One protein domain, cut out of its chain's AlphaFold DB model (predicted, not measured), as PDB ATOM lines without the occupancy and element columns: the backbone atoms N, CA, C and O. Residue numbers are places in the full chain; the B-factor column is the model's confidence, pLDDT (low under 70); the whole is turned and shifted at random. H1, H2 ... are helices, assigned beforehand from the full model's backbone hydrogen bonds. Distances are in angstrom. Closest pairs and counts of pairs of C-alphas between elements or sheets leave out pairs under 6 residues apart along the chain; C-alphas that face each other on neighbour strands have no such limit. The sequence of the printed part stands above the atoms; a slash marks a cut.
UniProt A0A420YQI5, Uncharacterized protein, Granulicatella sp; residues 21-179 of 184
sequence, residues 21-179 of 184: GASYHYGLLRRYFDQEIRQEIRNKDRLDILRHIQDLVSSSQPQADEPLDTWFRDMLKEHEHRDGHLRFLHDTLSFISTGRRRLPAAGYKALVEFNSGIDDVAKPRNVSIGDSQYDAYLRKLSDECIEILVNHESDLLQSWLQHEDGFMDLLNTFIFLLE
ATOM      1  N   GLY A  21     355.048 249.085 176.691       58.66
ATOM      2  CA  GLY A  21     354.566 248.179 177.741       58.66
ATOM      3  C   GLY A  21     355.223 248.438 179.098       58.66
ATOM      4  O   GLY A  21     354.617 249.050 179.980       58.66
ATOM      5  N   ALA A  22     356.480 248.016 179.267       61.47
ATOM      6  CA  ALA A  22     357.193 248.092 180.548       61.47
ATOM      7  C   ALA A  22     357.264 249.525 181.105       61.47
ATOM      8  O   ALA A  22     356.898 249.763 182.255       61.47
ATOM      9  N   SER A  23     357.609 250.502 180.261       68.12
ATOM     10  CA  SER A  23     357.669 251.923 180.628       68.12
ATOM     11  C   SER A  23     356.314 252.504 181.086       68.12
ATOM     12  O   SER A  23     356.264 253.313 182.022       68.12
ATOM     13  N   TYR A  24     355.191 252.096 180.477       74.94
ATOM     14  CA  TYR A  24     353.853 252.499 180.934       74.94
ATOM     15  C   TYR A  24     353.528 251.904 182.306       74.94
ATOM     16  O   TYR A  24     353.109 252.639 183.208       74.94
ATOM     17  N   HIS A  25     353.740 250.597 182.462       80.06
ATOM     18  CA  HIS A  25     353.455 249.879 183.698       80.06
ATOM     19  C   HIS A  25     354.320 250.386 184.854       80.06
ATOM     20  O   HIS A  25     353.785 250.737 185.904       80.06
ATOM     21  N   TYR A  26     355.622 250.570 184.626       82.25
ATOM     22  CA  TYR A  26     356.543 251.212 185.562       82.25
ATOM     23  C   TYR A  26     356.018 252.579 186.021       82.25
ATOM     24  O   TYR A  26     355.840 252.826 187.216       82.25
ATOM     25  N   GLY A  27     355.700 253.473 185.076       77.69
ATOM     26  CA  GLY A  27     355.247 254.828 185.394       77.69
ATOM     27  C   GLY A  27     353.884 254.871 186.093       77.69
ATOM     28  O   GLY A  27     353.573 255.827 186.811       77.69
ATOM     29  N   LEU A  28     353.031 253.869 185.881       83.50
ATOM     30  CA  LEU A  28     351.761 253.731 186.584       83.50
ATOM     31  C   LEU A  28     351.960 253.205 188.011       83.50
ATOM     32  O   LEU A  28     351.515 253.862 188.952       83.50
ATOM     33  N   LEU A  29     352.696 252.106 188.181       86.25
ATOM     34  CA  LEU A  29     353.009 251.534 189.492       86.25
ATOM     35  C   LEU A  29     353.765 252.525 190.378       86.25
ATOM     36  O   LEU A  29     353.449 252.661 191.558       86.25
ATOM     37  N   ARG A  30     354.684 253.312 189.805       84.81
ATOM     38  CA  ARG A  30     355.397 254.355 190.548       84.81
ATOM     39  C   ARG A  30     354.474 255.449 191.078       84.81
ATOM     40  O   ARG A  30     354.672 255.935 192.188       84.81
ATOM     41  N   ARG A  31     353.442 255.826 190.316       84.19
ATOM     42  CA  ARG A  31     352.436 256.797 190.777       84.19
ATOM     43  C   ARG A  31     351.611 256.245 191.932       84.19
ATOM     44  O   ARG A  31     351.320 257.006 192.851       84.19
ATOM     45  N   TYR A  32     351.270 254.958 191.902       86.06
ATOM     46  CA  TYR A  32     350.598 254.302 193.024       86.06
ATOM     47  C   TYR A  32     351.494 254.242 194.258       86.06
ATOM     48  O   TYR A  32     351.072 254.646 195.333       86.06
ATOM     49  N   PHE A  33     352.759 253.864 194.091       85.56
ATOM     50  CA  PHE A  33     353.736 253.868 195.176       85.56
ATOM     51  C   PHE A  33     353.881 255.253 195.834       85.56
ATOM     52  O   PHE A  33     353.762 255.394 197.050       85.56
ATOM     53  N   ASP A  34     354.062 256.304 195.028       83.12
ATOM     54  CA  ASP A  34     354.149 257.680 195.523       83.12
ATOM     55  C   ASP A  34     352.842 258.146 196.188       83.12
ATOM     56  O   ASP A  34     352.875 258.995 197.081       83.12
ATOM     57  N   GLN A  35     351.691 257.637 195.737       84.06
ATOM     58  CA  GLN A  35     350.398 257.936 196.340       84.06
ATOM     59  C   GLN A  35     350.294 257.311 197.730       84.06
ATOM     60  O   GLN A  35     350.004 258.066 198.650       84.06
ATOM     61  N   GLU A  36     350.595 256.018 197.887       83.25
ATOM     62  CA  GLU A  36     350.552 255.300 199.175       83.25
ATOM     63  C   GLU A  36     351.466 255.948 200.224       83.25
ATOM     64  O   GLU A  36     351.055 256.142 201.364       83.25
ATOM     65  N   ILE A  37     352.666 256.394 199.831       81.88
ATOM     66  CA  ILE A  37     353.573 257.128 200.734       81.88
ATOM     67  C   ILE A  37     352.960 258.449 201.214       81.88
ATOM     68  O   ILE A  37     353.171 258.863 202.353       81.88
ATOM     69  N   ARG A  38     352.267 259.169 200.327       77.31
ATOM     70  CA  ARG A  38     351.711 260.497 200.637       77.31
ATOM     71  C   ARG A  38     350.410 260.409 201.417       77.31
ATOM     72  O   ARG A  38     350.121 261.302 202.210       77.31
ATOM     73  N   GLN A  39     349.604 259.402 201.115       80.38
ATOM     74  CA  GLN A  39     348.298 259.156 201.698       80.38
ATOM     75  C   GLN A  39     347.949 257.680 201.511       80.38
ATOM     76  O   GLN A  39     348.032 257.161 200.398       80.38
ATOM     77  N   GLU A  40     347.512 257.028 202.582       80.44
ATOM     78  CA  GLU A  40     347.121 255.622 202.521       80.44
ATOM     79  C   GLU A  40     346.065 255.404 201.421       80.44
ATOM     80  O   GLU A  40     345.049 256.116 201.356       80.44
ATOM     81  N   ILE A  41     346.323 254.464 200.507       80.12
ATOM     82  CA  ILE A  41     345.416 254.187 199.391       80.12
ATOM     83  C   ILE A  41     344.198 253.441 199.924       80.12
ATOM     84  O   ILE A  41     344.290 252.522 200.736       80.12
ATOM     85  N   ARG A  42     343.014 253.809 199.431       81.50
ATOM     86  CA  ARG A  42     341.770 253.143 199.822       81.50
ATOM     87  C   ARG A  42     341.786 251.690 199.350       81.50
ATOM     88  O   ARG A  42     342.206 251.404 198.234       81.50
ATOM     89  N   ASN A  43     341.190 250.786 200.127       80.50
ATOM     90  CA  ASN A  43     341.127 249.356 199.785       80.50
ATOM     91  C   ASN A  43     340.598 249.064 198.371       80.50
ATOM     92  O   ASN A  43     341.097 248.160 197.707       80.50
ATOM     93  N   LYS A  44     339.620 249.838 197.883       79.50
ATOM     94  CA  LYS A  44     339.110 249.697 196.510       79.50
ATOM     95  C   LYS A  44     340.204 249.952 195.467       79.50
ATOM     96  O   LYS A  44     340.356 249.166 194.542       79.50
ATOM     97  N   ASP A  45     340.970 251.017 195.655       82.31
ATOM     98  CA  ASP A  45     342.043 251.397 194.745       82.31
ATOM     99  C   ASP A  45     343.200 250.378 194.836       82.31
ATOM    100  O   ASP A  45     343.768 250.012 193.812       82.31
ATOM    101  N   ARG A  46     343.489 249.817 196.026       83.25
ATOM    102  CA  ARG A  46     344.448 248.701 196.176       83.25
ATOM    103  C   ARG A  46     344.031 247.464 195.374       83.25
ATOM    104  O   ARG A  46     344.873 246.862 194.717       83.25
ATOM    105  N   LEU A  47     342.745 247.104 195.363       83.38
ATOM    106  CA  LEU A  47     342.243 245.987 194.549       83.38
ATOM    107  C   LEU A  47     342.412 246.237 193.044       83.38
ATOM    108  O   LEU A  47     342.795 245.325 192.316       83.38
ATOM    109  N   ASP A  48     342.157 247.460 192.578       80.81
ATOM    110  CA  ASP A  48     342.346 247.819 191.168       80.81
ATOM    111  C   ASP A  48     343.834 247.771 190.767       80.81
ATOM    112  O   ASP A  48     344.173 247.348 189.662       80.81
ATOM    113  N   ILE A  49     344.737 248.118 191.689       84.88
ATOM    114  CA  ILE A  49     346.188 247.981 191.509       84.88
ATOM    115  C   ILE A  49     346.605 246.506 191.435       84.88
ATOM    116  O   ILE A  49     347.376 246.137 190.553       84.88
ATOM    117  N   LEU A  50     346.085 245.651 192.320       83.94
ATOM    118  CA  LEU A  50     346.379 244.214 192.299       83.94
ATOM    119  C   LEU A  50     345.898 243.554 191.002       83.94
ATOM    120  O   LEU A  50     346.627 242.754 190.426       83.94
ATOM    121  N   ARG A  51     344.718 243.942 190.499       81.44
ATOM    122  CA  ARG A  51     344.229 243.508 189.180       81.44
ATOM    123  C   ARG A  51     345.168 243.938 188.063       81.44
ATOM    124  O   ARG A  51     345.509 243.126 187.219       81.44
ATOM    125  N   HIS A  52     345.653 245.178 188.100       83.25
ATOM    126  CA  HIS A  52     346.623 245.649 187.114       83.25
ATOM    127  C   HIS A  52     347.932 244.842 187.132       83.25
ATOM    128  O   HIS A  52     348.507 244.580 186.078       83.25
ATOM    129  N   ILE A  53     348.408 244.444 188.314       81.94
ATOM    130  CA  ILE A  53     349.590 243.583 188.459       81.94
ATOM    131  C   ILE A  53     349.315 242.182 187.892       81.94
ATOM    132  O   ILE A  53     350.152 241.642 187.174       81.94
ATOM    133  N   GLN A  54     348.139 241.611 188.161       76.44
ATOM    134  CA  GLN A  54     347.722 240.322 187.595       76.44
ATOM    135  C   GLN A  54     347.606 240.372 186.065       76.44
ATOM    136  O   GLN A  54     348.088 239.466 185.385       76.44
ATOM    137  N   ASP A  55     347.039 241.449 185.515       74.81
ATOM    138  CA  ASP A  55     346.983 241.689 184.071       74.81
ATOM    139  C   ASP A  55     348.394 241.791 183.475       74.81
ATOM    140  O   ASP A  55     348.649 241.252 182.403       74.81
ATOM    141  N   LEU A  56     349.333 242.448 184.171       75.12
ATOM    142  CA  LEU A  56     350.721 242.574 183.722       75.12
ATOM    143  C   LEU A  56     351.410 241.214 183.629       75.12
ATOM    144  O   LEU A  56     351.976 240.894 182.583       75.12
ATOM    145  N   VAL A  57     351.313 240.417 184.694       72.44
ATOM    146  CA  VAL A  57     351.821 239.039 184.736       72.44
ATOM    147  C   VAL A  57     351.252 238.243 183.559       72.44
ATOM    148  O   VAL A  57     352.014 237.702 182.760       72.44
ATOM    149  N   SER A  58     349.934 238.309 183.364       64.94
ATOM    150  CA  SER A  58     349.224 237.589 182.298       64.94
ATOM    151  C   SER A  58     349.506 238.123 180.886       64.94
ATOM    152  O   SER A  58     349.343 237.408 179.907       64.94
ATOM    153  N   SER A  59     349.892 239.394 180.737       58.66
ATOM    154  CA  SER A  59     350.207 240.001 179.432       58.66
ATOM    155  C   SER A  59     351.632 239.708 178.965       58.66
ATOM    156  O   SER A  59     351.887 239.687 177.762       58.66
ATOM    157  N   SER A  60     352.553 239.462 179.904       54.53
ATOM    158  CA  SER A  60     353.943 239.114 179.595       54.53
ATOM    159  C   SER A  60     354.088 237.722 178.967       54.53
ATOM    160  O   SER A  60     355.034 237.500 178.213       54.53
ATOM    161  N   GLN A  61     353.115 236.827 179.181       49.38
ATOM    162  CA  GLN A  61     352.974 235.558 178.466       49.38
ATOM    163  C   GLN A  61     351.505 235.314 178.085       49.38
ATOM    164  O   GLN A  61     350.673 235.122 178.962       49.38
ATOM    165  N   PRO A  62     351.148 235.279 176.786       40.44
ATOM    166  CA  PRO A  62     349.756 235.303 176.317       40.44
ATOM    167  C   PRO A  62     348.945 234.014 176.574       40.44
ATOM    168  O   PRO A  62     347.857 233.856 176.013       40.44
ATOM    169  N   GLN A  63     349.441 233.088 177.398       42.12
ATOM    170  CA  GLN A  63     348.667 231.948 177.885       42.12
ATOM    171  C   GLN A  63     348.049 232.344 179.230       42.12
ATOM    172  O   GLN A  63     348.690 232.304 180.271       42.12
ATOM    173  N   ALA A  64     346.809 232.830 179.152       36.81
ATOM    174  CA  ALA A  64     346.021 233.332 180.270       36.81
ATOM    175  C   ALA A  64     345.967 232.347 181.456       36.81
ATOM    176  O   ALA A  64     345.883 231.137 181.252       36.81
ATOM    177  N   ASP A  65     345.946 232.913 182.665       49.31
ATOM    178  CA  ASP A  65     345.857 232.254 183.978       49.31
ATOM    179  C   ASP A  65     347.175 231.725 184.573       49.31
ATOM    180  O   ASP A  65     347.144 230.868 185.458       49.31
ATOM    181  N   GLU A  66     348.338 232.245 184.165       59.62
ATOM    182  CA  GLU A  66     349.580 231.902 184.862       59.62
ATOM    183  C   GLU A  66     349.638 232.539 186.263       59.62
ATOM    184  O   GLU A  66     349.543 233.766 186.408       59.62
ATOM    185  N   PRO A  67     349.778 231.725 187.322       69.50
ATOM    186  CA  PRO A  67     349.878 232.235 188.675       69.50
ATOM    187  C   PRO A  67     351.201 232.992 188.869       69.50
ATOM    188  O   PRO A  67     352.187 232.795 188.159       69.50
ATOM    189  N   LEU A  68     351.208 233.917 189.836       77.94
ATOM    190  CA  LEU A  68     352.325 234.834 190.099       77.94
ATOM    191  C   LEU A  68     353.674 234.107 190.259       77.94
ATOM    192  O   LEU A  68     354.717 234.668 189.928       77.94
ATOM    193  N   ASP A  69     353.666 232.868 190.748       76.75
ATOM    194  CA  ASP A  69     354.868 232.052 190.876       76.75
ATOM    195  C   ASP A  69     355.503 231.701 189.523       76.75
ATOM    196  O   ASP A  69     356.730 231.733 189.437       76.75
ATOM    197  N   THR A  70     354.730 231.461 188.459       77.25
ATOM    198  CA  THR A  70     355.289 231.187 187.125       77.25
ATOM    199  C   THR A  70     356.064 232.387 186.592       77.25
ATOM    200  O   THR A  70     357.207 232.246 186.157       77.25
ATOM    201  N   TRP A  71     355.514 233.590 186.760       80.19
ATOM    202  CA  TRP A  71     356.209 234.826 186.401       80.19
ATOM    203  C   TRP A  71     357.532 234.991 187.157       80.19
ATOM    204  O   TRP A  71     358.557 235.308 186.556       80.19
ATOM    205  N   PHE A  72     357.558 234.699 188.462       81.50
ATOM    206  CA  PHE A  72     358.808 234.712 189.228       81.50
ATOM    207  C   PHE A  72     359.799 233.638 188.777       81.50
ATOM    208  O   PHE A  72     361.000 233.908 188.763       81.50
ATOM    209  N   ARG A  73     359.338 232.442 188.386       83.62
ATOM    210  CA  ARG A  73     360.216 231.405 187.812       83.62
ATOM    211  C   ARG A  73     360.896 231.903 186.541       83.62
ATOM    212  O   ARG A  73     362.073 231.615 186.343       83.62
ATOM    213  N   ASP A  74     360.194 232.661 185.711       82.00
ATOM    214  CA  ASP A  74     360.765 233.193 184.477       82.00
ATOM    215  C   ASP A  74     361.689 234.385 184.720       82.00
ATOM    216  O   ASP A  74     362.783 234.422 184.158       82.00
ATOM    217  N   MET A  75     361.341 235.282 185.648       82.06
ATOM    218  CA  MET A  75     362.252 236.343 186.097       82.06
ATOM    219  C   MET A  75     363.542 235.775 186.708       82.06
ATOM    220  O   MET A  75     364.625 236.318 186.485       82.06
ATOM    221  N   LEU A  76     363.463 234.659 187.444       83.69
ATOM    222  CA  LEU A  76     364.647 233.959 187.953       83.69
ATOM    223  C   LEU A  76     365.523 233.435 186.815       83.69
ATOM    224  O   LEU A  76     366.725 233.678 186.846       83.69
ATOM    225  N   LYS A  77     364.942 232.786 185.797       81.56
ATOM    226  CA  LYS A  77     365.696 232.316 184.619       81.56
ATOM    227  C   LYS A  77     366.346 233.473 183.856       81.56
ATOM    228  O   LYS A  77     367.480 233.353 183.415       81.56
ATOM    229  N   GLU A  78     365.654 234.604 183.703       79.12
ATOM    230  CA  GLU A  78     366.200 235.776 183.002       79.12
ATOM    231  C   GLU A  78     367.367 236.426 183.769       79.12
ATOM    232  O   GLU A  78     368.284 237.014 183.182       79.12
ATOM    233  N   HIS A  79     367.343 236.344 185.098       76.50
ATOM    234  CA  HIS A  79     368.273 237.056 185.970       76.50
ATOM    235  C   HIS A  79     369.237 236.156 186.746       76.50
ATOM    236  O   HIS A  79     370.005 236.672 187.561       76.50
ATOM    237  N   GLU A  80     369.287 234.852 186.464       74.25
ATOM    238  CA  GLU A  80     370.133 233.883 187.179       74.25
ATOM    239  C   GLU A  80     371.630 234.233 187.134       74.25
ATOM    240  O   GLU A  80     372.385 233.921 188.056       74.25
ATOM    241  N   HIS A  81     372.068 234.948 186.095       69.38
ATOM    242  CA  HIS A  81     373.450 235.409 185.933       69.38
ATOM    243  C   HIS A  81     373.681 236.857 186.397       69.38
ATOM    244  O   HIS A  81     374.811 237.345 186.384       69.38
ATOM    245  N   ARG A  82     372.628 237.577 186.802       73.38
ATOM    246  CA  ARG A  82     372.697 238.984 187.220       73.38
ATOM    247  C   ARG A  82     372.641 239.075 188.744       73.38
ATOM    248  O   ARG A  82     371.571 239.265 189.310       73.38
ATOM    249  N   ASP A  83     373.796 239.026 189.407       76.62
ATOM    250  CA  ASP A  83     373.921 238.963 190.881       76.62
ATOM    251  C   ASP A  83     373.024 239.958 191.641       76.62
ATOM    252  O   ASP A  83     372.310 239.583 192.566       76.62
ATOM    253  N   GLY A  84     372.981 241.226 191.218       78.00
ATOM    254  CA  GLY A  84     372.139 242.237 191.870       78.00
ATOM    255  C   GLY A  84     370.636 241.936 191.777       78.00
ATOM    256  O   GLY A  84     369.919 242.102 192.763       78.00
ATOM    257  N   HIS A  85     370.177 241.440 190.625       81.75
ATOM    258  CA  HIS A  85     368.777 241.077 190.395       81.75
ATOM    259  C   HIS A  85     368.430 239.756 191.087       81.75
ATOM    260  O   HIS A  85     367.398 239.674 191.743       81.75
ATOM    261  N   LEU A  86     369.311 238.752 191.029       84.25
ATOM    262  CA  LEU A  86     369.094 237.474 191.706       84.25
ATOM    263  C   LEU A  86     369.019 237.648 193.229       84.25
ATOM    264  O   LEU A  86     368.126 237.101 193.870       84.25
ATOM    265  N   ARG A  87     369.899 238.465 193.822       87.12
ATOM    266  CA  ARG A  87     369.818 238.788 195.257       87.12
ATOM    267  C   ARG A  87     368.535 239.531 195.614       87.12
ATOM    268  O   ARG A  87     368.013 239.316 196.706       87.12
ATOM    269  N   PHE A  88     368.054 240.405 194.730       87.50
ATOM    270  CA  PHE A  88     366.794 241.113 194.927       87.50
ATOM    271  C   PHE A  88     365.595 240.158 194.865       87.50
ATOM    272  O   PHE A  88     364.738 240.196 195.749       87.50
ATOM    273  N   LEU A  89     365.554 239.273 193.866       87.88
ATOM    274  CA  LEU A  89     364.521 238.245 193.724       87.88
ATOM    275  C   LEU A  89     364.519 237.299 194.926       87.88
ATOM    276  O   LEU A  89     363.472 237.074 195.524       87.88
ATOM    277  N   HIS A  90     365.694 236.837 195.353       90.00
ATOM    278  CA  HIS A  90     365.830 236.016 196.552       90.00
ATOM    279  C   HIS A  90     365.308 236.725 197.807       90.00
ATOM    280  O   HIS A  90     364.580 236.125 198.594       90.00
ATOM    281  N   ASP A  91     365.676 237.990 198.035       89.06
ATOM    282  CA  ASP A  91     365.199 238.745 199.203       89.06
ATOM    283  C   ASP A  91     363.686 238.992 199.154       89.06
ATOM    284  O   ASP A  91     363.009 238.918 200.174       89.06
ATOM    285  N   THR A  92     363.149 239.214 197.953       88.69
ATOM    286  CA  THR A  92     361.708 239.343 197.708       88.69
ATOM    287  C   THR A  92     360.965 238.054 198.039       88.69
ATOM    288  O   THR A  92     359.971 238.081 198.751       88.69
ATOM    289  N   LEU A  93     361.455 236.905 197.581       88.00
ATOM    290  CA  LEU A  93     360.828 235.620 197.887       88.00
ATOM    291  C   LEU A  93     361.006 235.253 199.367       88.00
ATOM    292  O   LEU A  93     360.076 234.773 200.006       88.00
ATOM    293  N   SER A  94     362.158 235.575 199.958       87.94
ATOM    294  CA  SER A  94     362.409 235.390 201.394       87.94
ATOM    295  C   SER A  94     361.499 236.250 202.275       87.94
ATOM    296  O   SER A  94     361.188 235.856 203.404       87.94
ATOM    297  N   PHE A  95     361.063 237.420 201.792       87.19
ATOM    298  CA  PHE A  95     360.100 238.263 202.501       87.19
ATOM    299  C   PHE A  95     358.811 237.493 202.795       87.19
ATOM    300  O   PHE A  95     358.266 237.620 203.885       87.19
ATOM    301  N   ILE A  96     358.367 236.623 201.888       82.56
ATOM    302  CA  ILE A  96     357.126 235.855 202.046       82.56
ATOM    303  C   ILE A  96     357.181 234.968 203.295       82.56
ATOM    304  O   ILE A  96     356.206 234.892 204.040       82.56
ATOM    305  N   SER A  97     358.336 234.366 203.583       80.94
ATOM    306  CA  SER A  97     358.514 233.512 204.764       80.94
ATOM    307  C   SER A  97     358.881 234.282 206.037       80.94
ATOM    308  O   SER A  97     358.677 233.779 207.139       80.94
ATOM    309  N   THR A  98     359.465 235.479 205.919       83.44
ATOM    310  CA  THR A  98     360.095 236.179 207.058       83.44
ATOM    311  C   THR A  98     359.433 237.499 207.443       83.44
ATOM    312  O   THR A  98     359.691 238.008 208.536       83.44
ATOM    313  N   GLY A  99     358.628 238.079 206.552       81.12
ATOM    314  CA  GLY A  99     358.065 239.426 206.657       81.12
ATOM    315  C   GLY A  99     359.111 240.540 206.690       81.12
ATOM    316  O   GLY A  99     358.806 241.658 207.099       81.12
ATOM    317  N   ARG A 100     360.377 240.252 206.351       80.69
ATOM    318  CA  ARG A 100     361.493 241.193 206.509       80.69
ATOM    319  C   ARG A 100     362.410 241.173 205.301       80.69
ATOM    320  O   ARG A 100     362.988 240.141 204.972       80.69
ATOM    321  N   ARG A 101     362.627 242.349 204.710       80.62
ATOM    322  CA  ARG A 101     363.685 242.548 203.718       80.62
ATOM    323  C   ARG A 101     365.053 242.686 204.370       80.62
ATOM    324  O   ARG A 101     365.186 243.294 205.433       80.62
ATOM    325  N   ARG A 102     366.086 242.185 203.692       83.06
ATOM    326  CA  ARG A 102     367.488 242.396 204.076       83.06
ATOM    327  C   ARG A 102     367.971 243.790 203.693       83.06
ATOM    328  O   ARG A 102     368.715 244.396 204.463       83.06
ATOM    329  N   LEU A 103     367.566 244.300 202.528       77.88
ATOM    330  CA  LEU A 103     367.890 245.655 202.069       77.88
ATOM    331  C   LEU A 103     366.670 246.318 201.404       77.88
ATOM    332  O   LEU A 103     365.836 245.636 200.808       77.88
ATOM    333  N   PRO A 104     366.561 247.657 201.444       79.69
ATOM    334  CA  PRO A 104     365.567 248.362 200.639       79.69
ATOM    335  C   PRO A 104     365.878 248.216 199.140       79.69
ATOM    336  O   PRO A 104     367.041 248.076 198.755       79.69
ATOM    337  N   ALA A 105     364.865 248.352 198.277       77.06
ATOM    338  CA  ALA A 105     365.019 248.265 196.817       77.06
ATOM    339  C   ALA A 105     366.117 249.200 196.263       77.06
ATOM    340  O   ALA A 105     366.883 248.817 195.384       77.06
ATOM    341  N   ALA A 106     366.275 250.399 196.841       74.50
ATOM    342  CA  ALA A 106     367.351 251.328 196.483       74.50
ATOM    343  C   ALA A 106     368.764 250.759 196.739       74.50
ATOM    344  O   ALA A 106     369.688 251.040 195.979       74.50
ATOM    345  N   GLY A 107     368.933 249.943 197.784       74.00
ATOM    346  CA  GLY A 107     370.197 249.266 198.076       74.00
ATOM    347  C   GLY A 107     370.530 248.202 197.031       74.00
ATOM    348  O   GLY A 107     371.667 248.124 196.573       74.00
ATOM    349  N   TYR A 108     369.529 247.439 196.588       80.00
ATOM    350  CA  TYR A 108     369.696 246.483 195.491       80.00
ATOM    351  C   TYR A 108     369.954 247.165 194.149       80.00
ATOM    352  O   TYR A 108     370.764 246.677 193.363       80.00
ATOM    353  N   LYS A 109     369.351 248.332 193.911       75.19
ATOM    354  CA  LYS A 109     369.600 249.120 192.702       75.19
ATOM    355  C   LYS A 109     371.061 249.550 192.598       75.19
ATOM    356  O   LYS A 109     371.680 249.363 191.556       75.19
ATOM    357  N   ALA A 110     371.644 250.011 193.704       72.62
ATOM    358  CA  ALA A 110     373.069 250.333 193.753       72.62
ATOM    359  C   ALA A 110     373.960 249.114 193.437       72.62
ATOM    360  O   ALA A 110     374.982 249.262 192.772       72.62
ATOM    361  N   LEU A 111     373.570 247.903 193.863       72.06
ATOM    362  CA  LEU A 111     374.292 246.667 193.521       72.06
ATOM    363  C   LEU A 111     374.186 246.331 192.027       72.06
ATOM    364  O   LEU A 111     375.172 245.911 191.422       72.06
ATOM    365  N   VAL A 112     373.010 246.524 191.427       72.75
ATOM    366  CA  VAL A 112     372.794 246.319 189.988       72.75
ATOM    367  C   VAL A 112     373.619 247.301 189.156       72.75
ATOM    368  O   VAL A 112     374.320 246.875 188.240       72.75
ATOM    369  N   GLU A 113     373.577 248.592 189.487       66.56
ATOM    370  CA  GLU A 113     374.334 249.642 188.791       66.56
ATOM    371  C   GLU A 113     375.849 249.451 188.935       66.56
ATOM    372  O   GLU A 113     376.599 249.651 187.979       66.56
ATOM    373  N   PHE A 114     376.313 249.014 190.109       59.88
ATOM    374  CA  PHE A 114     377.721 248.697 190.322       59.88
ATOM    375  C   PHE A 114     378.176 247.519 189.453       59.88
ATOM    376  O   PHE A 114     379.224 247.600 188.820       59.88
ATOM    377  N   ASN A 115     377.377 246.453 189.363       58.62
ATOM    378  CA  ASN A 115     377.714 245.271 188.567       58.62
ATOM    379  C   ASN A 115     377.618 245.520 187.057       58.62
ATOM    380  O   ASN A 115     378.413 244.968 186.305       58.62
ATOM    381  N   SER A 116     376.686 246.362 186.597       52.84
ATOM    382  CA  SER A 116     376.659 246.773 185.191       52.84
ATOM    383  C   SER A 116     377.842 247.686 184.877       52.84
ATOM    384  O   SER A 116     378.398 247.599 183.790       52.84
ATOM    385  N   GLY A 117     378.280 248.525 185.834       45.47
ATOM    386  CA  GLY A 117     379.446 249.436 185.861       45.47
ATOM    387  C   GLY A 117     380.749 248.941 185.227       45.47
ATOM    388  O   GLY A 117     381.613 249.733 184.855       45.47
ATOM    389  N   ILE A 118     380.906 247.628 185.177       47.22
ATOM    390  CA  ILE A 118     382.175 246.985 185.419       47.22
ATOM    391  C   ILE A 118     382.257 245.739 184.530       47.22
ATOM    392  O   ILE A 118     381.990 244.631 184.978       47.22
ATOM    393  N   ASP A 119     382.677 245.918 183.280       44.69
ATOM    394  CA  ASP A 119     383.341 244.824 182.554       44.69
ATOM    395  C   ASP A 119     384.831 244.716 182.964       44.69
ATOM    396  O   ASP A 119     385.455 243.687 182.737       44.69
ATOM    397  N   ASP A 120     385.394 245.730 183.653       40.72
ATOM    398  CA  ASP A 120     386.850 245.850 183.904       40.72
ATOM    399  C   ASP A 120     387.298 246.022 185.375       40.72
ATOM    400  O   ASP A 120     388.493 246.065 185.668       40.72
ATOM    401  N   VAL A 121     386.396 246.118 186.351       41.66
ATOM    402  CA  VAL A 121     386.761 246.374 187.769       41.66
ATOM    403  C   VAL A 121     386.132 245.350 188.708       41.66
ATOM    404  O   VAL A 121     385.250 245.671 189.487       41.66
ATOM    405  N   ALA A 122     386.619 244.115 188.622       42.28
ATOM    406  CA  ALA A 122     386.694 243.145 189.713       42.28
ATOM    407  C   ALA A 122     385.643 243.280 190.836       42.28
ATOM    408  O   ALA A 122     385.703 244.190 191.667       42.28
ATOM    409  N   LYS A 123     384.769 242.267 190.889       44.62
ATOM    410  CA  LYS A 123     384.088 241.700 192.065       44.62
ATOM    411  C   LYS A 123     384.406 242.412 193.394       44.62
ATOM    412  O   LYS A 123     385.583 242.544 193.737       44.62
ATOM    413  N   PRO A 124     383.392 242.804 194.189       40.75
ATOM    414  CA  PRO A 124     383.578 243.602 195.400       40.75
ATOM    415  C   PRO A 124     384.748 243.090 196.259       40.75
ATOM    416  O   PRO A 124     384.732 241.966 196.755       40.75
ATOM    417  N   ARG A 125     385.763 243.951 196.433       45.38
ATOM    418  CA  ARG A 125     387.090 243.685 197.036       45.38
ATOM    419  C   ARG A 125     387.107 243.114 198.463       45.38
ATOM    420  O   ARG A 125     388.189 242.897 198.997       45.38
ATOM    421  N   ASN A 126     385.959 242.854 199.082       41.88
ATOM    422  CA  ASN A 126     385.886 242.367 200.460       41.88
ATOM    423  C   ASN A 126     385.505 240.895 200.601       41.88
ATOM    424  O   ASN A 126     385.477 240.396 201.723       41.88
ATOM    425  N   VAL A 127     385.283 240.172 199.503       45.09
ATOM    426  CA  VAL A 127     385.247 238.711 199.555       45.09
ATOM    427  C   VAL A 127     385.909 238.180 198.290       45.09
ATOM    428  O   VAL A 127     385.293 238.148 197.229       45.09
ATOM    429  N   SER A 128     387.181 237.780 198.384       42.69
ATOM    430  CA  SER A 128     387.853 236.986 197.345       42.69
ATOM    431  C   SER A 128     387.243 235.586 197.321       42.69
ATOM    432  O   SER A 128     387.859 234.607 197.733       42.69
ATOM    433  N   ILE A 129     385.986 235.505 196.902       52.06
ATOM    434  CA  ILE A 129     385.325 234.261 196.560       52.06
ATOM    435  C   ILE A 129     385.919 233.876 195.208       52.06
ATOM    436  O   ILE A 129     385.756 234.614 194.236       52.06
ATOM    437  N   GLY A 130     386.660 232.768 195.152       56.41
ATOM    438  CA  GLY A 130     387.134 232.241 193.871       56.41
ATOM    439  C   GLY A 130     385.951 232.065 192.917       56.41
ATOM    440  O   GLY A 130     384.846 231.772 193.372       56.41
ATOM    441  N   ASP A 131     386.158 232.246 191.615       64.06
ATOM    442  CA  ASP A 131     385.074 232.249 190.619       64.06
ATOM    443  C   ASP A 131     384.134 231.037 190.761       64.06
ATOM    444  O   ASP A 131     382.917 231.190 190.752       64.06
ATOM    445  N   SER A 132     384.687 229.862 191.075       65.62
ATOM    446  CA  SER A 132     383.926 228.637 191.347       65.62
ATOM    447  C   SER A 132     383.035 228.688 192.595       65.62
ATOM    448  O   SER A 132     381.942 228.127 192.597       65.62
ATOM    449  N   GLN A 133     383.476 229.347 193.667       72.94
ATOM    450  CA  GLN A 133     382.683 229.525 194.887       72.94
ATOM    451  C   GLN A 133     381.596 230.592 194.693       72.94
ATOM    452  O   GLN A 133     380.555 230.530 195.345       72.94
ATOM    453  N   TYR A 134     381.823 231.555 193.796       73.56
ATOM    454  CA  TYR A 134     380.866 232.611 193.483       73.56
ATOM    455  C   TYR A 134     379.719 232.058 192.637       73.56
ATOM    456  O   TYR A 134     378.557 232.251 192.981       73.56
ATOM    457  N   ASP A 135     380.039 231.264 191.618       77.94
ATOM    458  CA  ASP A 135     379.029 230.578 190.812       77.94
ATOM    459  C   ASP A 135     378.234 229.570 191.653       77.94
ATOM    460  O   ASP A 135     377.014 229.472 191.524       77.94
ATOM    461  N   ALA A 136     378.898 228.853 192.568       81.88
ATOM    462  CA  ALA A 136     378.221 227.969 193.518       81.88
ATOM    463  C   ALA A 136     377.272 228.736 194.454       81.88
ATOM    464  O   ALA A 136     376.194 228.240 194.777       81.88
ATOM    465  N   TYR A 137     377.647 229.948 194.871       83.38
ATOM    466  CA  TYR A 137     376.792 230.818 195.672       83.38
ATOM    467  C   TYR A 137     375.556 231.297 194.896       83.38
ATOM    468  O   TYR A 137     374.451 231.214 195.429       83.38
ATOM    469  N   LEU A 138     375.715 231.747 193.646       82.75
ATOM    470  CA  LEU A 138     374.583 232.169 192.811       82.75
ATOM    471  C   LEU A 138     373.626 231.007 192.526       82.75
ATOM    472  O   LEU A 138     372.416 231.170 192.653       82.75
ATOM    473  N   ARG A 139     374.157 229.813 192.234       85.50
ATOM    474  CA  ARG A 139     373.334 228.601 192.077       85.50
ATOM    475  C   ARG A 139     372.544 228.293 193.338       85.50
ATOM    476  O   ARG A 139     371.338 228.120 193.259       85.50
ATOM    477  N   LYS A 140     373.202 228.325 194.500       88.69
ATOM    478  CA  LYS A 140     372.530 228.106 195.782       88.69
ATOM    479  C   LYS A 140     371.389 229.106 196.014       88.69
ATOM    480  O   LYS A 140     370.317 228.695 196.435       88.69
ATOM    481  N   LEU A 141     371.600 230.393 195.725       88.56
ATOM    482  CA  LEU A 141     370.535 231.399 195.826       88.56
ATOM    483  C   LEU A 141     369.365 231.094 194.885       88.56
ATOM    484  O   LEU A 141     368.212 231.244 195.278       88.56
ATOM    485  N   SER A 142     369.656 230.687 193.649       88.94
ATOM    486  CA  SER A 142     368.630 230.302 192.679       88.94
ATOM    487  C   SER A 142     367.836 229.082 193.154       88.94
ATOM    488  O   SER A 142     366.608 229.094 193.092       88.94
ATOM    489  N   ASP A 143     368.515 228.064 193.686       89.62
ATOM    490  CA  ASP A 143     367.885 226.858 194.232       89.62
ATOM    491  C   ASP A 143     366.957 227.201 195.412       89.62
ATOM    492  O   ASP A 143     365.813 226.750 195.445       89.62
ATOM    493  N   GLU A 144     367.405 228.068 196.329       90.69
ATOM    494  CA  GLU A 144     366.591 228.572 197.447       90.69
ATOM    495  C   GLU A 144     365.339 229.321 196.944       90.69
ATOM    496  O   GLU A 144     364.247 229.152 197.486       90.69
ATOM    497  N   CYS A 145     365.453 230.105 195.865       89.81
ATOM    498  CA  CYS A 145     364.296 230.772 195.256       89.81
ATOM    499  C   CYS A 145     363.287 229.770 194.679       89.81
ATOM    500  O   CYS A 145     362.079 229.925 194.869       89.81
ATOM    501  N   ILE A 146     363.774 228.743 193.977       89.56
ATOM    502  CA  ILE A 146     362.930 227.689 193.403       89.56
ATOM    503  C   ILE A 146     362.205 226.931 194.518       89.56
ATOM    504  O   ILE A 146     361.011 226.664 194.381       89.56
ATOM    505  N   GLU A 147     362.893 226.625 195.618       89.69
ATOM    506  CA  GLU A 147     362.307 225.964 196.785       89.69
ATOM    507  C   GLU A 147     361.163 226.793 197.388       89.69
ATOM    508  O   GLU A 147     360.074 226.260 197.611       89.69
ATOM    509  N   ILE A 148     361.358 228.104 197.575       87.06
ATOM    510  CA  ILE A 148     360.297 229.003 198.063       87.06
ATOM    511  C   ILE A 148     359.089 228.974 197.116       87.06
ATOM    512  O   ILE A 148     357.956 228.828 197.570       87.06
ATOM    513  N   LEU A 149     359.312 229.065 195.803       86.62
ATOM    514  CA  LEU A 149     358.224 229.070 194.821       86.62
ATOM    515  C   LEU A 149     357.442 227.753 194.788       86.62
ATOM    516  O   LEU A 149     356.230 227.774 194.615       86.62
ATOM    517  N   VAL A 150     358.108 226.608 194.967       86.31
ATOM    518  CA  VAL A 150     357.439 225.299 195.084       86.31
ATOM    519  C   VAL A 150     356.615 225.215 196.372       86.31
ATOM    520  O   VAL A 150     355.492 224.723 196.350       86.31
ATOM    521  N   ASN A 151     357.128 225.735 197.486       83.69
ATOM    522  CA  ASN A 151     356.437 225.675 198.777       83.69
ATOM    523  C   ASN A 151     355.203 226.595 198.867       83.69
ATOM    524  O   ASN A 151     354.357 226.387 199.736       83.69
ATOM    525  N   HIS A 152     355.098 227.596 197.989       76.56
ATOM    526  CA  HIS A 152     354.020 228.592 197.971       76.56
ATOM    527  C   HIS A 152     353.154 228.538 196.697       76.56
ATOM    528  O   HIS A 152     352.457 229.509 196.386       76.56
ATOM    529  N   GLU A 153     353.190 227.420 195.963       66.44
ATOM    530  CA  GLU A 153     352.436 227.224 194.720       66.44
ATOM    531  C   GLU A 153     350.950 227.591 194.933       66.44
ATOM    532  O   GLU A 153     350.281 227.063 195.821       66.44
ATOM    533  N   SER A 154     350.423 228.519 194.123       62.62
ATOM    534  CA  SER A 154     349.042 229.058 194.163       62.62
ATOM    535  C   SER A 154     348.667 230.079 195.260       62.62
ATOM    536  O   SER A 154     347.632 230.728 195.111       62.62
ATOM    537  N   ASP A 155     349.464 230.285 196.320       74.25
ATOM    538  CA  ASP A 155     349.140 231.234 197.420       74.25
ATOM    539  C   ASP A 155     350.218 232.317 197.637       74.25
ATOM    540  O   ASP A 155     350.271 232.998 198.664       74.25
ATOM    541  N   LEU A 156     351.109 232.497 196.658       78.81
ATOM    542  CA  LEU A 156     352.238 233.422 196.761       78.81
ATOM    543  C   LEU A 156     351.781 234.867 197.031       78.81
ATOM    544  O   LEU A 156     352.284 235.522 197.940       78.81
ATOM    545  N   LEU A 157     350.791 235.354 196.273       81.69
ATOM    546  CA  LEU A 157     350.285 236.724 196.400       81.69
ATOM    547  C   LEU A 157     349.614 236.962 197.756       81.69
ATOM    548  O   LEU A 157     349.855 237.988 198.387       81.69
ATOM    549  N   GLN A 158     348.774 236.037 198.218       80.81
ATOM    550  CA  GLN A 158     348.079 236.219 199.488       80.81
ATOM    551  C   GLN A 158     349.040 236.044 200.674       80.81
ATOM    552  O   GLN A 158     348.977 236.856 201.595       80.81
ATOM    553  N   SER A 159     349.982 235.096 200.623       82.56
ATOM    554  CA  SER A 159     351.060 234.973 201.623       82.56
ATOM    555  C   SER A 159     351.870 236.267 201.740       82.56
ATOM    556  O   SER A 159     352.237 236.691 202.833       82.56
ATOM    557  N   TRP A 160     352.110 236.938 200.614       85.00
ATOM    558  CA  TRP A 160     352.812 238.213 200.575       85.00
ATOM    559  C   TRP A 160     351.992 239.349 201.203       85.00
ATOM    560  O   TRP A 160     352.494 240.082 202.055       85.00
ATOM    561  N   LEU A 161     350.716 239.476 200.828       85.25
ATOM    562  CA  LEU A 161     349.824 240.544 201.297       85.25
ATOM    563  C   LEU A 161     349.412 240.419 202.774       85.25
ATOM    564  O   LEU A 161     348.855 241.368 203.321       85.25
ATOM    565  N   GLN A 162     349.670 239.280 203.423       86.12
ATOM    566  CA  GLN A 162     349.441 239.095 204.861       86.12
ATOM    567  C   GLN A 162     350.446 239.855 205.740       86.12
ATOM    568  O   GLN A 162     350.171 240.085 206.919       86.12
ATOM    569  N   HIS A 163     351.595 240.251 205.189       85.00
ATOM    570  CA  HIS A 163     352.588 241.047 205.909       85.00
ATOM    571  C   HIS A 163     352.208 242.533 205.923       85.00
ATOM    572  O   HIS A 163     351.673 243.046 204.942       85.00
ATOM    573  N   GLU A 164     352.544 243.237 207.009       81.19
ATOM    574  CA  GLU A 164     352.211 244.660 207.236       81.19
ATOM    575  C   GLU A 164     352.644 245.572 206.070       81.19
ATOM    576  O   GLU A 164     351.878 246.433 205.642       81.19
ATOM    577  N   ASP A 165     353.810 245.304 205.476       82.06
ATOM    578  CA  ASP A 165     354.351 246.050 204.332       82.06
ATOM    579  C   ASP A 165     354.162 245.341 202.976       82.06
ATOM    580  O   ASP A 165     354.633 245.829 201.948       82.06
ATOM    581  N   GLY A 166     353.464 244.201 202.934       85.44
ATOM    582  CA  GLY A 166     353.424 243.309 201.768       85.44
ATOM    583  C   GLY A 166     352.918 243.962 200.480       85.44
ATOM    584  O   GLY A 166     353.433 243.699 199.396       85.44
ATOM    585  N   PHE A 167     351.955 244.880 200.580       86.12
ATOM    586  CA  PHE A 167     351.451 245.619 199.419       86.12
ATOM    587  C   PHE A 167     352.489 246.597 198.841       86.12
ATOM    588  O   PHE A 167     352.678 246.672 197.625       86.12
ATOM    589  N   MET A 168     353.188 247.332 199.709       85.31
ATOM    590  CA  MET A 168     354.248 248.257 199.294       85.31
ATOM    591  C   MET A 168     355.461 247.518 198.742       85.31
ATOM    592  O   MET A 168     356.121 247.976 197.807       85.31
ATOM    593  N   ASP A 169     355.726 246.354 199.312       85.38
ATOM    594  CA  ASP A 169     356.769 245.437 198.906       85.38
ATOM    595  C   ASP A 169     356.543 244.871 197.495       85.38
ATOM    596  O   ASP A 169     357.439 244.906 196.642       85.38
ATOM    597  N   LEU A 170     355.306 244.452 197.221       86.31
ATOM    598  CA  LEU A 170     354.843 244.021 195.908       86.31
ATOM    599  C   LEU A 170     355.033 245.130 194.866       86.31
ATOM    600  O   LEU A 170     355.660 244.908 193.830       86.31
ATOM    601  N   LEU A 171     354.565 246.350 195.156       86.38
ATOM    602  CA  LEU A 171     354.726 247.494 194.252       86.38
ATOM    603  C   LEU A 171     356.193 247.784 193.938       86.38
ATOM    604  O   LEU A 171     356.553 247.940 192.771       86.38
ATOM    605  N   ASN A 172     357.045 247.826 194.961       85.62
ATOM    606  CA  ASN A 172     358.478 248.043 194.777       85.62
ATOM    607  C   ASN A 172     359.133 246.947 193.941       85.62
ATOM    608  O   ASN A 172     360.015 247.253 193.141       85.62
ATOM    609  N   THR A 173     358.706 245.697 194.104       86.75
ATOM    610  CA  THR A 173     359.240 244.571 193.334       86.75
ATOM    611  C   THR A 173     358.946 244.716 191.853       86.75
ATOM    612  O   THR A 173     359.866 244.654 191.041       86.75
ATOM    613  N   PHE A 174     357.690 244.979 191.492       84.62
ATOM    614  CA  PHE A 174     357.334 245.180 190.090       84.62
ATOM    615  C   PHE A 174     357.992 246.433 189.509       84.62
ATOM    616  O   PHE A 174     358.475 246.396 188.383       84.62
ATOM    617  N   ILE A 175     358.084 247.528 190.273       84.44
ATOM    618  CA  ILE A 175     358.811 248.732 189.840       84.44
ATOM    619  C   ILE A 175     360.279 248.408 189.556       84.44
ATOM    620  O   ILE A 175     360.796 248.863 188.545       84.44
ATOM    621  N   PHE A 176     360.940 247.640 190.426       83.56
ATOM    622  CA  PHE A 176     362.348 247.275 190.265       83.56
ATOM    623  C   PHE A 176     362.578 246.405 189.026       83.56
ATOM    624  O   PHE A 176     363.514 246.654 188.277       83.56
ATOM    625  N   LEU A 177     361.727 245.401 188.799       80.06
ATOM    626  CA  LEU A 177     361.885 244.455 187.690       80.06
ATOM    627  C   LEU A 177     361.473 245.042 186.329       80.06
ATOM    628  O   LEU A 177     362.002 244.631 185.305       80.06
ATOM    629  N   LEU A 178     360.564 246.021 186.310       77.06
ATOM    630  CA  LEU A 178     360.158 246.738 185.091       77.06
ATOM    631  C   LEU A 178     361.043 247.946 184.773       77.06
ATOM    632  O   LEU A 178     360.856 248.585 183.736       77.06
ATOM    633  N   GLU A 179     361.947 248.321 185.678       74.00
ATOM    634  CA  GLU A 179     362.854 249.436 185.456       74.00
ATOM    635  C   GLU A 179     363.867 249.053 184.374       74.00
ATOM    636  O   GLU A 179     364.737 248.209 184.584       74.00
TER     637      GLU A 179
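Overview. This is residues 21 to 179 of the 184 residues of an uncharacterized protein of Granulicatella sp (UniProt A0A420YQI5). The longest helix, H6, runs along one side of an elongated helical body, with H3 and H4 packed on it; H8 lies between H4 and H1, and H2 is beside H1 at one end. At the other end a long link joins H5 to H6, and its residues 117 to 122 stick out. The 159 printed residues have eight named helices, H1 to H8 in chain order, and no named strand, an all-helix class; H1, H2, H3, H4, H6 and H8 form a bundle, helices grouped roughly lengthwise. The whole is compact, with a radius of gyration of the C-alphas of 16.4 A and spans of 51 by 33 by 31 A.

Along the chain. Find C-alpha 131 at (385.074, 232.249, 190.619); from there H6, residues 131 to 151, runs 30.5 A to C-alpha 151 at (356.437, 225.675, 198.777). Before it look for H1, residues 21 to 38, 26.2 A; H2, 43 to 60, 26.0 A; H3, 68 to 79; H4, 83 to 98, 21.5 A; and H5, 105 to 116. After it come H7, 156 to 161, and H8, 166 to 178.

Arrangement. Start at H6, which touches H4, closest at C-alphas 145 and 90, 5.6 A. Its residues 142 to 149 alone touch H3, a shallow tilt of 9 degrees, closest at C-alphas 149 and 69, 6.0 A. H4 and H5 form a hairpin, closest at C-alphas 84 and 112, 4.5 A. H8 touches H1, closest at C-alphas 175 and 26, 5.4 A. H1 and H2, a hairpin, only just touch, with 3 pairs of C-alphas within 8 A. H7 and H8 touch only at the corner. Every O i to N i+4 pair is within hydrogen-bond range except in H1, 13 of 14, and H4, 10 of 12.

Size, cuts and confidence. The farthest C-alphas, Lys 44 and Gly 130, are 51.2 A apart. The printed part has no cut. Among residues with pLDDT under 70 are 58 to 67 and 113 to 132.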